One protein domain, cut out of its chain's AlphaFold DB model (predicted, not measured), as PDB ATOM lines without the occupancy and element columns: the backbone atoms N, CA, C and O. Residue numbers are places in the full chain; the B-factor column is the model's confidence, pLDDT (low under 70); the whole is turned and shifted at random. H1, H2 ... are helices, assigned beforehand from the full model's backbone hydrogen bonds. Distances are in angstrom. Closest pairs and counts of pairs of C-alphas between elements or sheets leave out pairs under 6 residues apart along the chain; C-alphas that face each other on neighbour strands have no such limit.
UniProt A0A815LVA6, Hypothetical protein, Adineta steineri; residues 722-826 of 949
ATOM      1  N   PHE A 722       0.640 -21.961  41.520       47.06
ATOM      2  CA  PHE A 722       1.411 -21.610  40.314       47.06
ATOM      3  C   PHE A 722       0.506 -21.142  39.151       47.06
ATOM      4  O   PHE A 722       0.884 -20.249  38.400       47.06
ATOM      5  N   SER A 723      -0.732 -21.643  39.082       48.19
ATOM      6  CA  SER A 723      -1.796 -21.153  38.189       48.19
ATOM      7  C   SER A 723      -2.485 -19.859  38.662       48.19
ATOM      8  O   SER A 723      -3.159 -19.211  37.866       48.19
ATOM      9  N   GLU A 724      -2.313 -19.452  39.926       51.47
ATOM     10  CA  GLU A 724      -2.771 -18.152  40.444       51.47
ATOM     11  C   GLU A 724      -1.755 -17.017  40.206       51.47
ATOM     12  O   GLU A 724      -2.080 -15.849  40.432       51.47
ATOM     13  N   ILE A 725      -0.538 -17.314  39.724       61.78
ATOM     14  CA  ILE A 725       0.415 -16.283  39.291       61.78
ATOM     15  C   ILE A 725      -0.106 -15.671  37.986       61.78
ATOM     16  O   ILE A 725       0.112 -16.185  36.890       61.78
ATOM     17  N   ARG A 726      -0.838 -14.559  38.127       59.56
ATOM     18  CA  ARG A 726      -1.543 -13.847  37.054       59.56
ATOM     19  C   ARG A 726      -0.628 -13.616  35.841       59.56
ATOM     20  O   ARG A 726       0.298 -12.815  35.913       59.56
ATOM     21  N   SER A 727      -0.928 -14.251  34.708       62.50
ATOM     22  CA  SER A 727      -0.161 -14.178  33.445       62.50
ATOM     23  C   SER A 727      -0.401 -12.892  32.627       62.50
ATOM     24  O   SER A 727      -0.169 -12.836  31.414       62.50
ATOM     25  N   ASP A 728      -0.874 -11.844  33.303       73.44
ATOM     26  CA  ASP A 728      -1.193 -10.531  32.750       73.44
ATOM     27  C   ASP A 728       0.073  -9.676  32.676       73.44
ATOM     28  O   ASP A 728       0.656  -9.293  33.691       73.44
ATOM     29  N   ILE A 729       0.493  -9.369  31.452       77.44
ATOM     30  CA  ILE A 729       1.731  -8.637  31.195       77.44
ATOM     31  C   ILE A 729       1.681  -7.198  31.724       77.44
ATOM     32  O   ILE A 729       2.724  -6.651  32.069       77.44
ATOM     33  N   ASN A 730       0.492  -6.599  31.845       77.88
ATOM     34  CA  ASN A 730       0.343  -5.233  32.340       77.88
ATOM     35  C   ASN A 730       0.499  -5.190  33.864       77.88
ATOM     36  O   ASN A 730       1.260  -4.373  34.364       77.88
ATOM     37  N   TYR A 731      -0.088  -6.152  34.585       80.56
ATOM     38  CA  TYR A 731       0.083  -6.295  36.038       80.56
ATOM     39  C   TYR A 731       1.562  -6.408  36.453       80.56
ATOM     40  O   TYR A 731       2.012  -5.727  37.375       80.56
ATOM     41  N   HIS A 732       2.355  -7.212  35.734       81.50
ATOM     42  CA  HIS A 732       3.797  -7.334  36.001       81.50
ATOM     43  C   HIS A 732       4.596  -6.091  35.574       81.50
ATOM     44  O   HIS A 732       5.601  -5.761  36.205       81.50
ATOM     45  N   LYS A 733       4.143  -5.351  34.553       81.25
ATOM     46  CA  LYS A 733       4.722  -4.046  34.190       81.25
ATOM     47  C   LYS A 733       4.425  -2.971  35.240       81.25
ATOM     48  O   LYS A 733       5.338  -2.229  35.591       81.25
ATOM     49  N   ASP A 734       3.218  -2.935  35.801       81.12
ATOM     50  CA  ASP A 734       2.848  -2.027  36.896       81.12
ATOM     51  C   ASP A 734       3.711  -2.274  38.142       81.12
ATOM     52  O   ASP A 734       4.224  -1.326  38.740       81.12
ATOM     53  N   ILE A 735       3.958  -3.544  38.487       80.44
ATOM     54  CA  ILE A 735       4.903  -3.941  39.546       80.44
ATOM     55  C   ILE A 735       6.311  -3.395  39.267       80.44
ATOM     56  O   ILE A 735       6.929  -2.806  40.155       80.44
ATOM     57  N   MET A 736       6.811  -3.518  38.033       83.44
ATOM     58  CA  MET A 736       8.127  -2.995  37.640       83.44
ATOM     59  C   MET A 736       8.199  -1.455  37.643       83.44
ATOM     60  O   MET A 736       9.239  -0.887  37.986       83.44
ATOM     61  N   ILE A 737       7.101  -0.761  37.329       80.06
ATOM     62  CA  ILE A 737       6.991   0.707  37.416       80.06
ATOM     63  C   ILE A 737       6.981   1.170  38.880       80.06
ATOM     64  O   ILE A 737       7.688   2.123  39.232       80.06
ATOM     65  N   GLN A 738       6.238   0.480  39.752       81.25
ATOM     66  CA  GLN A 738       6.243   0.731  41.197       81.25
ATOM     67  C   GLN A 738       7.625   0.453  41.803       81.25
ATOM     68  O   GLN A 738       8.109   1.249  42.606       81.25
ATOM     69  N   LEU A 739       8.299  -0.614  41.364       80.38
ATOM     70  CA  LEU A 739       9.644  -0.988  41.800       80.38
ATOM     71  C   LEU A 739      10.669   0.090  41.434       80.38
ATOM     72  O   LEU A 739      11.405   0.563  42.299       80.38
ATOM     73  N   ASN A 740      10.673   0.527  40.173       79.00
ATOM     74  CA  ASN A 740      11.514   1.623  39.691       79.00
ATOM     75  C   ASN A 740      11.247   2.927  40.469       79.00
ATOM     76  O   ASN A 740      12.186   3.616  40.858       79.00
ATOM     77  N   THR A 741       9.980   3.242  40.752       79.19
ATOM     78  CA  THR A 741       9.600   4.405  41.573       79.19
ATOM     79  C   THR A 741      10.127   4.290  43.008       79.19
ATOM     80  O   THR A 741      10.713   5.242  43.520       79.19
ATOM     81  N   LEU A 742       9.979   3.124  43.646       74.31
ATOM     82  CA  LEU A 742      10.378   2.910  45.039       74.31
ATOM     83  C   LEU A 742      11.907   2.912  45.210       74.31
ATOM     84  O   LEU A 742      12.406   3.544  46.141       74.31
ATOM     85  N   LEU A 743      12.648   2.283  44.288       69.56
ATOM     86  CA  LEU A 743      14.118   2.319  44.256       69.56
ATOM     87  C   LEU A 743      14.643   3.753  44.097       69.56
ATOM     88  O   LEU A 743      15.542   4.156  44.834       69.56
ATOM     89  N   LYS A 744      14.029   4.546  43.204       70.44
ATOM     90  CA  LYS A 744      14.337   5.977  43.040       70.44
ATOM     91  C   LYS A 744      14.044   6.785  44.303       70.44
ATOM     92  O   LYS A 744      14.886   7.567  44.716       70.44
ATOM     93  N   SER A 745      12.894   6.573  44.947       70.94
ATOM     94  CA  SER A 745      12.511   7.316  46.163       70.94
ATOM     95  C   SER A 745      13.363   7.011  47.403       70.94
ATOM     96  O   SER A 745      13.254   7.723  48.397       70.94
ATOM     97  N   LYS A 746      14.172   5.946  47.360       60.22
ATOM     98  CA  LYS A 746      15.053   5.510  48.453       60.22
ATOM     99  C   LYS A 746      16.548   5.713  48.141       60.22
ATOM    100  O   LYS A 746      17.370   5.259  48.930       60.22
ATOM    101  N   ASP A 747      16.895   6.327  47.001       57.66
ATOM    102  CA  ASP A 747      18.279   6.476  46.501       57.66
ATOM    103  C   ASP A 747      19.088   5.155  46.520       57.66
ATOM    104  O   ASP A 747      20.269   5.102  46.864       57.66
ATOM    105  N   ILE A 748      18.437   4.041  46.157       57.22
ATOM    106  CA  ILE A 748      19.063   2.714  46.201       57.22
ATOM    107  C   ILE A 748      19.820   2.440  44.897       57.22
ATOM    108  O   ILE A 748      19.224   2.297  43.827       57.22
ATOM    109  N   TYR A 749      21.143   2.290  45.013       54.34
ATOM    110  CA  TYR A 749      22.074   2.122  43.891       54.34
ATOM    111  C   TYR A 749      22.928   0.842  44.013       54.34
ATOM    112  O   TYR A 749      24.099   0.906  44.403       54.34
ATOM    113  N   PRO A 750      22.380  -0.350  43.690       46.06
ATOM    114  CA  PRO A 750      23.098  -1.616  43.800       46.06
ATOM    115  C   PRO A 750      24.361  -1.632  42.932       46.06
ATOM    116  O   PRO A 750      24.302  -1.486  41.708       46.06
ATOM    117  N   ASN A 751      25.509  -1.865  43.571       40.00
ATOM    118  CA  ASN A 751      26.834  -1.882  42.945       40.00
ATOM    119  C   ASN A 751      27.240  -0.539  42.291       40.00
ATOM    120  O   ASN A 751      27.941  -0.533  41.281       40.00
ATOM    121  N   GLY A 752      26.773   0.596  42.829       37.31
ATOM    122  CA  GLY A 752      27.194   1.942  42.407       37.31
ATOM    123  C   GLY A 752      26.657   2.414  41.049       37.31
ATOM    124  O   GLY A 752      26.996   3.508  40.605       37.31
ATOM    125  N   ILE A 753      25.807   1.623  40.385       38.16
ATOM    126  CA  ILE A 753      25.197   1.976  39.096       38.16
ATOM    127  C   ILE A 753      23.792   2.553  39.338       38.16
ATOM    128  O   ILE A 753      22.961   1.882  39.958       38.16
ATOM    129  N   PRO A 754      23.465   3.749  38.811       40.41
ATOM    130  CA  PRO A 754      22.115   4.290  38.903       40.41
ATOM    131  C   PRO A 754      21.073   3.429  38.174       40.41
ATOM    132  O   PRO A 754      21.148   3.238  36.958       40.41
ATOM    133  N   TYR A 755      20.030   2.984  38.888       48.72
ATOM    134  CA  TYR A 755      18.887   2.260  38.294       48.72
ATOM    135  C   TYR A 755      18.094   3.097  37.270       48.72
ATOM    136  O   TYR A 755      17.289   2.563  36.508       48.72
ATOM    137  N   HIS A 756      18.367   4.405  37.199       41.97
ATOM    138  CA  HIS A 756      17.777   5.367  36.264       41.97
ATOM    139  C   HIS A 756      17.865   4.946  34.785       41.97
ATOM    140  O   HIS A 756      17.030   5.379  33.997       41.97
ATOM    141  N   PHE A 757      18.805   4.063  34.426       46.19
ATOM    142  CA  PHE A 757      18.983   3.510  33.074       46.19
ATOM    143  C   PHE A 757      18.151   2.244  32.755       46.19
ATOM    144  O   PHE A 757      18.360   1.633  31.706       46.19
ATOM    145  N   GLN A 758      17.255   1.785  33.645       56.22
ATOM    146  CA  GLN A 758      16.712   0.415  33.570       56.22
ATOM    147  C   GLN A 758      15.192   0.232  33.449       56.22
ATOM    148  O   GLN A 758      14.777  -0.924  33.413       56.22
ATOM    149  N   LEU A 759      14.346   1.265  33.315       68.88
ATOM    150  CA  LEU A 759      12.889   1.026  33.215       68.88
ATOM    151  C   LEU A 759      12.534   0.065  32.061       68.88
ATOM    152  O   LEU A 759      11.868  -0.938  32.298       68.88
ATOM    153  N   ASP A 760      13.076   0.272  30.859       72.19
ATOM    154  CA  ASP A 760      12.863  -0.638  29.723       72.19
ATOM    155  C   ASP A 760      13.391  -2.057  29.976       72.19
ATOM    156  O   ASP A 760      12.858  -3.024  29.440       72.19
ATOM    157  N   ASN A 761      14.445  -2.207  30.782       74.19
ATOM    158  CA  ASN A 761      15.038  -3.508  31.099       74.19
ATOM    159  C   ASN A 761      14.241  -4.251  32.183       74.19
ATOM    160  O   ASN A 761      14.114  -5.471  32.109       74.19
ATOM    161  N   LEU A 762      13.642  -3.521  33.128       78.38
ATOM    162  CA  LEU A 762      12.675  -4.043  34.097       78.38
ATOM    163  C   LEU A 762      11.362  -4.441  33.404       78.38
ATOM    164  O   LEU A 762      10.848  -5.530  33.648       78.38
ATOM    165  N   LEU A 763      10.865  -3.629  32.466       82.25
ATOM    166  CA  LEU A 763       9.700  -3.974  31.648       82.25
ATOM    167  C   LEU A 763       9.970  -5.232  30.798       82.25
ATOM    168  O   LEU A 763       9.179  -6.170  30.864       82.25
ATOM    169  N   LYS A 764      11.124  -5.330  30.117       82.31
ATOM    170  CA  LYS A 764      11.550  -6.553  29.396       82.31
ATOM    171  C   LYS A 764      11.725  -7.774  30.310       82.31
ATOM    172  O   LYS A 764      11.539  -8.905  29.868       82.31
ATOM    173  N   CYS A 765      12.086  -7.565  31.578       81.81
ATOM    174  CA  CYS A 765      12.162  -8.624  32.587       81.81
ATOM    175  C   CYS A 765      10.762  -9.176  32.920       81.81
ATOM    176  O   CYS A 765      10.559 -10.391  32.903       81.81
ATOM    177  N   ALA A 766       9.778  -8.293  33.132       84.88
ATOM    178  CA  ALA A 766       8.375  -8.674  33.310       84.88
ATOM    179  C   ALA A 766       7.786  -9.373  32.072       84.88
ATOM    180  O   ALA A 766       7.095 -10.379  32.226       84.88
ATOM    181  N   GLU A 767       8.094  -8.891  30.864       86.31
ATOM    182  CA  GLU A 767       7.678  -9.525  29.604       86.31
ATOM    183  C   GLU A 767       8.192 -10.971  29.518       86.31
ATOM    184  O   GLU A 767       7.388 -11.902  29.478       86.31
ATOM    185  N   LYS A 768       9.513 -11.184  29.626       85.88
ATOM    186  CA  LYS A 768      10.102 -12.534  29.563       85.88
ATOM    187  C   LYS A 768       9.618 -13.478  30.668       85.88
ATOM    188  O   LYS A 768       9.515 -14.679  30.427       85.88
ATOM    189  N   PHE A 769       9.335 -12.973  31.869       86.94
ATOM    190  CA  PHE A 769       8.778 -13.786  32.955       86.94
ATOM    191  C   PHE A 769       7.361 -14.273  32.638       86.94
ATOM    192  O   PHE A 769       7.049 -15.452  32.811       86.94
ATOM    193  N   VAL A 770       6.517 -13.376  32.127       85.12
ATOM    194  CA  VAL A 770       5.151 -13.703  31.712       85.12
ATOM    195  C   VAL A 770       5.140 -14.643  30.504       85.12
ATOM    196  O   VAL A 770       4.282 -15.522  30.434       85.12
ATOM    197  N   ASP A 771       6.105 -14.524  29.592       85.56
ATOM    198  CA  ASP A 771       6.265 -15.468  28.483       85.56
ATOM    199  C   ASP A 771       6.725 -16.850  28.969       85.56
ATOM    200  O   ASP A 771       6.154 -17.858  28.551       85.56
ATOM    201  N   ALA A 772       7.671 -16.925  29.916       85.31
ATOM    202  CA  ALA A 772       8.089 -18.190  30.531       85.31
ATOM    203  C   ALA A 772       6.914 -18.917  31.216       85.31
ATOM    204  O   ALA A 772       6.739 -20.122  31.012       85.31
ATOM    205  N   LEU A 773       6.063 -18.182  31.946       82.00
ATOM    206  CA  LEU A 773       4.835 -18.698  32.574       82.00
ATOM    207  C   LEU A 773       3.795 -19.240  31.575       82.00
ATOM    208  O   LEU A 773       2.987 -20.084  31.950       82.00
ATOM    209  N   LYS A 774       3.798 -18.771  30.320       80.75
ATOM    210  CA  LYS A 774       2.859 -19.205  29.265       80.75
ATOM    211  C   LYS A 774       3.326 -20.441  28.487       80.75
ATOM    212  O   LYS A 774       2.607 -20.909  27.604       80.75
ATOM    213  N   THR A 775       4.521 -20.958  28.770       79.38
ATOM    214  CA  THR A 775       5.051 -22.161  28.109       79.38
ATOM    215  C   THR A 775       4.414 -23.452  28.636       79.38
ATOM    216  O   THR A 775       3.787 -23.470  29.690       79.38
ATOM    217  N   SER A 776       4.613 -24.564  27.922       76.12
ATOM    218  CA  SER A 776       4.203 -25.910  28.353       76.12
ATOM    219  C   SER A 776       5.097 -26.530  29.442       76.12
ATOM    220  O   SER A 776       4.769 -27.596  29.956       76.12
ATOM    221  N   SER A 777       6.217 -25.887  29.787       82.44
ATOM    222  CA  SER A 777       7.164 -26.313  30.828       82.44
ATOM    223  C   SER A 777       7.687 -25.106  31.632       82.44
ATOM    224  O   SER A 777       8.891 -24.818  31.637       82.44
ATOM    225  N   PRO A 778       6.790 -24.344  32.287       80.25
ATOM    226  CA  PRO A 778       7.127 -23.051  32.877       80.25
ATOM    227  C   PRO A 778       8.146 -23.164  34.018       80.25
ATOM    228  O   PRO A 778       8.955 -22.253  34.188       80.25
ATOM    229  N   GLU A 779       8.190 -24.286  34.742       84.38
ATOM    230  CA  GLU A 779       9.202 -24.547  35.769       84.38
ATOM    231  C   GLU A 779      10.626 -24.548  35.191       84.38
ATOM    232  O   GLU A 779      11.518 -23.876  35.711       84.38
ATOM    233  N   GLU A 780      10.853 -25.256  34.079       87.50
ATOM    234  CA  GLU A 780      12.169 -25.265  33.431       87.50
ATOM    235  C   GLU A 780      12.501 -23.893  32.834       87.50
ATOM    236  O   GLU A 780      13.633 -23.421  32.951       87.50
ATOM    237  N   ASN A 781      11.521 -23.224  32.219       87.12
ATOM    238  CA  ASN A 781      11.753 -21.955  31.532       87.12
ATOM    239  C   ASN A 781      12.001 -20.781  32.493       87.12
ATOM    240  O   ASN A 781      12.768 -19.883  32.146       87.12
ATOM    241  N   ILE A 782      11.467 -20.808  33.719       87.81
ATOM    242  CA  ILE A 782      11.826 -19.837  34.767       87.81
ATOM    243  C   ILE A 782      13.259 -20.058  35.272       87.81
ATOM    244  O   ILE A 782      13.977 -19.081  35.483       87.81
ATOM    245  N   ILE A 783      13.727 -21.307  35.390       88.38
ATOM    246  CA  ILE A 783      15.136 -21.588  35.721       88.38
ATOM    247  C   ILE A 783      16.058 -21.139  34.570       88.38
ATOM    248  O   ILE A 783      17.067 -20.474  34.816       88.38
ATOM    249  N   ARG A 784      15.692 -21.402  33.306       87.88
ATOM    250  CA  ARG A 784      16.426 -20.880  32.133       87.88
ATOM    251  C   ARG A 784      16.496 -19.350  32.143       87.88
ATOM    252  O   ARG A 784      17.578 -18.798  31.978       87.88
ATOM    253  N   LEU A 785      15.378 -18.664  32.398       87.19
ATOM    254  CA  LEU A 785      15.324 -17.201  32.509       87.19
ATOM    255  C   LEU A 785      16.220 -16.677  33.643       87.19
ATOM    256  O   LEU A 785      16.961 -15.714  33.441       87.19
ATOM    257  N   TYR A 786      16.205 -17.337  34.804       87.06
ATOM    258  CA  TYR A 786      17.050 -16.986  35.946       87.06
ATOM    259  C   TYR A 786      18.554 -17.200  35.692       87.06
ATOM    260  O   TYR A 786      19.351 -16.481  36.278       87.06
ATOM    261  N   THR A 787      18.961 -18.091  34.784       82.44
ATOM    262  CA  THR A 787      20.378 -18.206  34.356       82.44
ATOM    263  C   THR A 787      20.718 -17.400  33.101       82.44
ATOM    264  O   THR A 787      21.840 -17.475  32.605       82.44
ATOM    265  N   SER A 788      19.767 -16.656  32.528       79.81
ATOM    266  CA  SER A 788      19.977 -15.987  31.241       79.81
ATOM    267  C   SER A 788      20.803 -14.702  31.369       79.81
ATOM    268  O   SER A 788      20.614 -13.891  32.279       79.81
ATOM    269  N   SER A 789      21.702 -14.481  30.408       64.62
ATOM    270  CA  SER A 789      22.596 -13.317  30.387       64.62
ATOM    271  C   SER A 789      21.888 -11.986  30.089       64.62
ATOM    272  O   SER A 789      22.418 -10.930  30.432       64.62
ATOM    273  N   THR A 790      20.711 -11.998  29.445       62.94
ATOM    274  CA  THR A 790      20.045 -10.781  28.935       62.94
ATOM    275  C   THR A 790      18.506 -10.872  28.863       62.94
ATOM    276  O   THR A 790      17.969 -11.834  28.306       62.94
ATOM    277  N   PRO A 791      17.755  -9.837  29.303       56.44
ATOM    278  CA  PRO A 791      18.078  -8.961  30.428       56.44
ATOM    279  C   PRO A 791      18.064  -9.779  31.729       56.44
ATOM    280  O   PRO A 791      17.283 -10.718  31.873       56.44
ATOM    281  N   SER A 792      18.943  -9.447  32.669       66.69
ATOM    282  CA  SER A 792      19.281 -10.319  33.798       66.69
ATOM    283  C   SER A 792      18.223 -10.330  34.912       66.69
ATOM    284  O   SER A 792      18.376  -9.696  35.956       66.69
ATOM    285  N   TYR A 793      17.182 -11.147  34.718       76.56
ATOM    286  CA  TYR A 793      16.206 -11.558  35.740       76.56
ATOM    287  C   TYR A 793      16.887 -11.964  37.058       76.56
ATOM    288  O   TYR A 793      16.505 -11.496  38.130       76.56
ATOM    289  N   TYR A 794      17.970 -12.748  36.942       78.94
ATOM    290  CA  TYR A 794      18.945 -13.053  37.996       78.94
ATOM    291  C   TYR A 794      19.253 -11.856  38.903       78.94
ATOM    292  O   TYR A 794      19.135 -11.931  40.128       78.94
ATOM    293  N   LYS A 795      19.665 -10.748  38.277       74.44
ATOM    294  CA  LYS A 795      20.189  -9.569  38.953       74.44
ATOM    295  C   LYS A 795      19.068  -8.819  39.658       74.44
ATOM    296  O   LYS A 795      19.231  -8.489  40.820       74.44
ATOM    297  N   VAL A 796      17.920  -8.632  39.003       76.12
ATOM    298  CA  VAL A 796      16.762  -7.953  39.612       76.12
ATOM    299  C   VAL A 796      16.310  -8.681  40.883       76.12
ATOM    300  O   VAL A 796      16.174  -8.056  41.932       76.12
ATOM    301  N   VAL A 797      16.133 -10.005  40.821       79.88
ATOM    302  CA  VAL A 797      15.665 -10.797  41.973       79.88
ATOM    303  C   VAL A 797      16.700 -10.815  43.105       79.88
ATOM    304  O   VAL A 797      16.342 -10.588  44.262       79.88
ATOM    305  N   ASN A 798      17.980 -11.044  42.795       79.31
ATOM    306  CA  ASN A 798      19.013 -11.175  43.826       79.31
ATOM    307  C   ASN A 798      19.500  -9.835  44.393       79.31
ATOM    308  O   ASN A 798      19.730  -9.771  45.600       79.31
ATOM    309  N   ASP A 799      19.611  -8.767  43.592       74.88
ATOM    310  CA  ASP A 799      19.923  -7.422  44.104       74.88
ATOM    311  C   ASP A 799      18.875  -7.026  45.157       74.88
ATOM    312  O   ASP A 799      19.240  -6.595  46.248       74.88
ATOM    313  N   ILE A 800      17.582  -7.254  44.882       73.38
ATOM    314  CA  ILE A 800      16.485  -6.905  45.801       73.38
ATOM    315  C   ILE A 800      16.469  -7.788  47.056       73.38
ATOM    316  O   ILE A 800      16.312  -7.266  48.161       73.38
ATOM    317  N   LEU A 801      16.688  -9.102  46.933       72.06
ATOM    318  CA  LEU A 801      16.833  -9.980  48.104       72.06
ATOM    319  C   LEU A 801      18.015  -9.554  48.995       72.06
ATOM    320  O   LEU A 801      17.902  -9.577  50.221       72.06
ATOM    321  N   ASN A 802      19.110  -9.075  48.398       69.88
ATOM    322  CA  ASN A 802      20.280  -8.547  49.107       69.88
ATOM    323  C   ASN A 802      20.075  -7.142  49.721       69.88
ATOM    324  O   ASN A 802      20.970  -6.663  50.430       69.88
ATOM    325  N   LEU A 803      18.935  -6.476  49.492       66.50
ATOM    326  CA  LEU A 803      18.548  -5.240  50.195       66.50
ATOM    327  C   LEU A 803      17.812  -5.508  51.516       66.50
ATOM    328  O   LEU A 803      17.809  -4.634  52.377       66.50
ATOM    329  N   LEU A 804      17.190  -6.685  51.681       61.59
ATOM    330  CA  LEU A 804      16.374  -7.064  52.853       61.59
ATOM    331  C   LEU A 804      15.187  -6.118  53.172       61.59
ATOM    332  O   LEU A 804      14.601  -6.193  54.253       61.59
ATOM    333  N   ASP A 805      14.794  -5.257  52.228       66.44
ATOM    334  CA  ASP A 805      13.684  -4.311  52.375       66.44
ATOM    335  C   ASP A 805      12.321  -5.003  52.200       66.44
ATOM    336  O   ASP A 805      12.006  -5.558  51.145       66.44
ATOM    337  N   GLU A 806      11.488  -4.933  53.239       69.00
ATOM    338  CA  GLU A 806      10.195  -5.627  53.308       69.00
ATOM    339  C   GLU A 806       9.225  -5.213  52.184       69.00
ATOM    340  O   GLU A 806       8.426  -6.029  51.723       69.00
ATOM    341  N   GLN A 807       9.280  -3.958  51.723       70.69
ATOM    342  CA  GLN A 807       8.377  -3.441  50.690       70.69
ATOM    343  C   GLN A 807       8.821  -3.901  49.298       70.69
ATOM    344  O   GLN A 807       7.999  -4.408  48.535       70.69
ATOM    345  N   LEU A 808      10.118  -3.786  48.990       70.50
ATOM    346  CA  LEU A 808      10.694  -4.243  47.722       70.50
ATOM    347  C   LEU A 808      10.564  -5.769  47.568       70.50
ATOM    348  O   LEU A 808      10.144  -6.238  46.510       70.50
ATOM    349  N   ILE A 809      10.828  -6.543  48.629       72.38
ATOM    350  CA  ILE A 809      10.688  -8.011  48.617       72.38
ATOM    351  C   ILE A 809       9.223  -8.440  48.448       72.38
ATOM    352  O   ILE A 809       8.950  -9.380  47.700       72.38
ATOM    353  N   LYS A 810       8.260  -7.747  49.079       75.25
ATOM    354  CA  LYS A 810       6.825  -8.002  48.842       75.25
ATOM    355  C   LYS A 810       6.421  -7.702  47.401       75.25
ATOM    356  O   LYS A 810       5.676  -8.486  46.818       75.25
ATOM    357  N   LEU A 811       6.929  -6.608  46.833       76.25
ATOM    358  CA  LEU A 811       6.608  -6.161  45.479       76.25
ATOM    359  C   LEU A 811       7.101  -7.142  44.403       76.25
ATOM    360  O   LEU A 811       6.365  -7.418  43.462       76.25
ATOM    361  N   ILE A 812       8.281  -7.756  44.577       78.94
ATOM    362  CA  ILE A 812       8.753  -8.848  43.700       78.94
ATOM    363  C   ILE A 812       8.347 -10.259  44.173       78.94
ATOM    364  O   ILE A 812       8.893 -11.261  43.703       78.94
ATOM    365  N   GLY A 813       7.396 -10.370  45.106       78.62
ATOM    366  CA  GLY A 813       7.107 -11.616  45.818       78.62
ATOM    367  C   GLY A 813       6.715 -12.798  44.925       78.62
ATOM    368  O   GLY A 813       7.048 -13.938  45.244       78.62
ATOM    369  N   ASP A 814       6.043 -12.557  43.797       77.44
ATOM    370  CA  ASP A 814       5.607 -13.625  42.884       77.44
ATOM    371  C   ASP A 814       6.761 -14.205  42.052       77.44
ATOM    372  O   ASP A 814       6.822 -15.421  41.861       77.44
ATOM    373  N   TYR A 815       7.743 -13.381  41.672       82.56
ATOM    374  CA  TYR A 815       8.982 -13.823  41.016       82.56
ATOM    375  C   TYR A 815       9.791 -14.782  41.909       82.56
ATOM    376  O   TYR A 815      10.315 -15.797  41.441       82.56
ATOM    377  N   ILE A 816       9.837 -14.495  43.218       82.38
ATOM    378  CA  ILE A 816      10.495 -15.340  44.230       82.38
ATOM    379  C   ILE A 816       9.732 -16.665  44.406       82.38
ATOM    380  O   ILE A 816      10.345 -17.735  44.392       82.38
ATOM    381  N   LYS A 817       8.397 -16.621  44.548       78.81
ATOM    382  CA  LYS A 817       7.553 -17.827  44.681       78.81
ATOM    383  C   LYS A 817       7.699 -18.753  43.475       78.81
ATOM    384  O   LYS A 817       7.886 -19.956  43.657       78.81
ATOM    385  N   ALA A 818       7.648 -18.193  42.266       78.75
ATOM    386  CA  ALA A 818       7.721 -18.952  41.024       78.75
ATOM    387  C   ALA A 818       9.055 -19.702  40.888       78.75
ATOM    388  O   ALA A 818       9.059 -20.895  40.577       78.75
ATOM    389  N   LEU A 819      10.183 -19.048  41.196       83.38
ATOM    390  CA  LEU A 819      11.503 -19.685  41.154       83.38
ATOM    391  C   LEU A 819      11.655 -20.789  42.218       83.38
ATOM    392  O   LEU A 819      12.199 -21.848  41.910       83.38
ATOM    393  N   ARG A 820      11.113 -20.609  43.433       80.06
ATOM    394  CA  ARG A 820      11.115 -21.667  44.471       80.06
ATOM    395  C   ARG A 820      10.276 -22.873  44.061       80.06
ATOM    396  O   ARG A 820      10.742 -23.998  44.188       80.06
ATOM    397  N   TYR A 821       9.074 -22.657  43.524       78.06
ATOM    398  CA  TYR A 821       8.250 -23.744  42.986       78.06
ATOM    399  C   TYR A 821       8.969 -24.486  41.851       78.06
ATOM    400  O   TYR A 821       9.031 -25.715  41.871       78.06
ATOM    401  N   SER A 822       9.583 -23.741  40.926       82.06
ATOM    402  CA  SER A 822      10.373 -24.298  39.824       82.06
ATOM    403  C   SER A 822      11.509 -25.182  40.342       82.06
ATOM    404  O   SER A 822      11.634 -26.328  39.919       82.06
ATOM    405  N   LEU A 823      12.287 -24.703  41.319       81.25
ATOM    406  CA  LEU A 823      13.362 -25.477  41.947       81.25
ATOM    407  C   LEU A 823      12.849 -26.699  42.710       81.25
ATOM    408  O   LEU A 823      13.484 -27.747  42.643       81.25
ATOM    409  N   ILE A 824      11.707 -26.618  43.397       77.31
ATOM    410  CA  ILE A 824      11.089 -27.764  44.083       77.31
ATOM    411  C   ILE A 824      10.691 -28.845  43.067       77.31
ATOM    412  O   ILE A 824      11.090 -30.002  43.229       77.31
ATOM    413  N   LYS A 825       9.964 -28.466  42.008       77.25
ATOM    414  CA  LYS A 825       9.455 -29.369  40.962       77.25
ATOM    415  C   LYS A 825      10.532 -29.915  40.030       77.25
ATOM    416  O   LYS A 825      10.396 -31.040  39.558       77.25
ATOM    417  N   TYR A 826      11.585 -29.147  39.765       81.94
ATOM    418  CA  TYR A 826      12.664 -29.563  38.880       81.94
ATOM    419  C   TYR A 826      13.389 -30.801  39.428       81.94
ATOM    420  O   TYR A 826      13.898 -30.808  40.556       81.94
TER     421      TYR A 826
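Overview. This is residues 722 to 826 of the 949 residues of the protein "Hypothetical protein" of Adineta steineri (UniProt A0A815LVA6). The two longest helices, H1 and H2, form a hairpin that runs lengthwise through the model, and four shorter helices gather along one side of it. H3 folds back on the end of H2 with H6 packed across H3, H5 packs on H1, and H4 stands between H3 and H5. The printed part has 105 residues, with six named helices, H1 to H6 in chain order, and no named strand: the class is all helix. It is compact, with a radius of gyration of the C-alphas of 13.2 A, and spans 39 by 26 by 25 A.

Arrangement. H1, residues 729 to 745, touches H2, residues 759 to 773, closest at the C-alphas of His 732 and Ala 766, 5.5 A apart; this helical hairpin runs opposite ways at a steep tilt of 36 degrees, only just past shallow. With residues 735 to 742 alone, H1 touches H5, residues 806 to 811, closest at C-alphas 735 and 811, 6.6 A. With residues 768 to 773 alone, H2 touches H3, residues 778 to 786, in a second hairpin, closest at C-alphas 772 and 781, 5.3 A. H3 touches H6, residues 813 to 825, at a steep tilt of 64 degrees, closest at C-alphas 779 and 822, 4.2 A. H4, residues 793 to 801, touches H3 only at the corner, closest at C-alphas 786 and 794, 4.8 A. H1 and H6 are apart. The helix packing is part aligned, part crossed. In the six helices every O i to N i+4 pair is within hydrogen-bond range.

Along the chain. H1 is 24.4 A long from C-alpha 729 at (1.731, -8.637, 31.195), H2 21.3 A, and H6 18.6 A, to C-alpha 825 at (9.455, -29.369, 40.962).

Size, cuts and confidence. The C-alphas farthest apart, of Asp 747 and Ser 776, are 39.7 A apart. The printed part has no cut. The link from H1 to H2, residues 746 to 758, is long; 30 printed residues have a pLDDT under 70, among them residues 746 to 759.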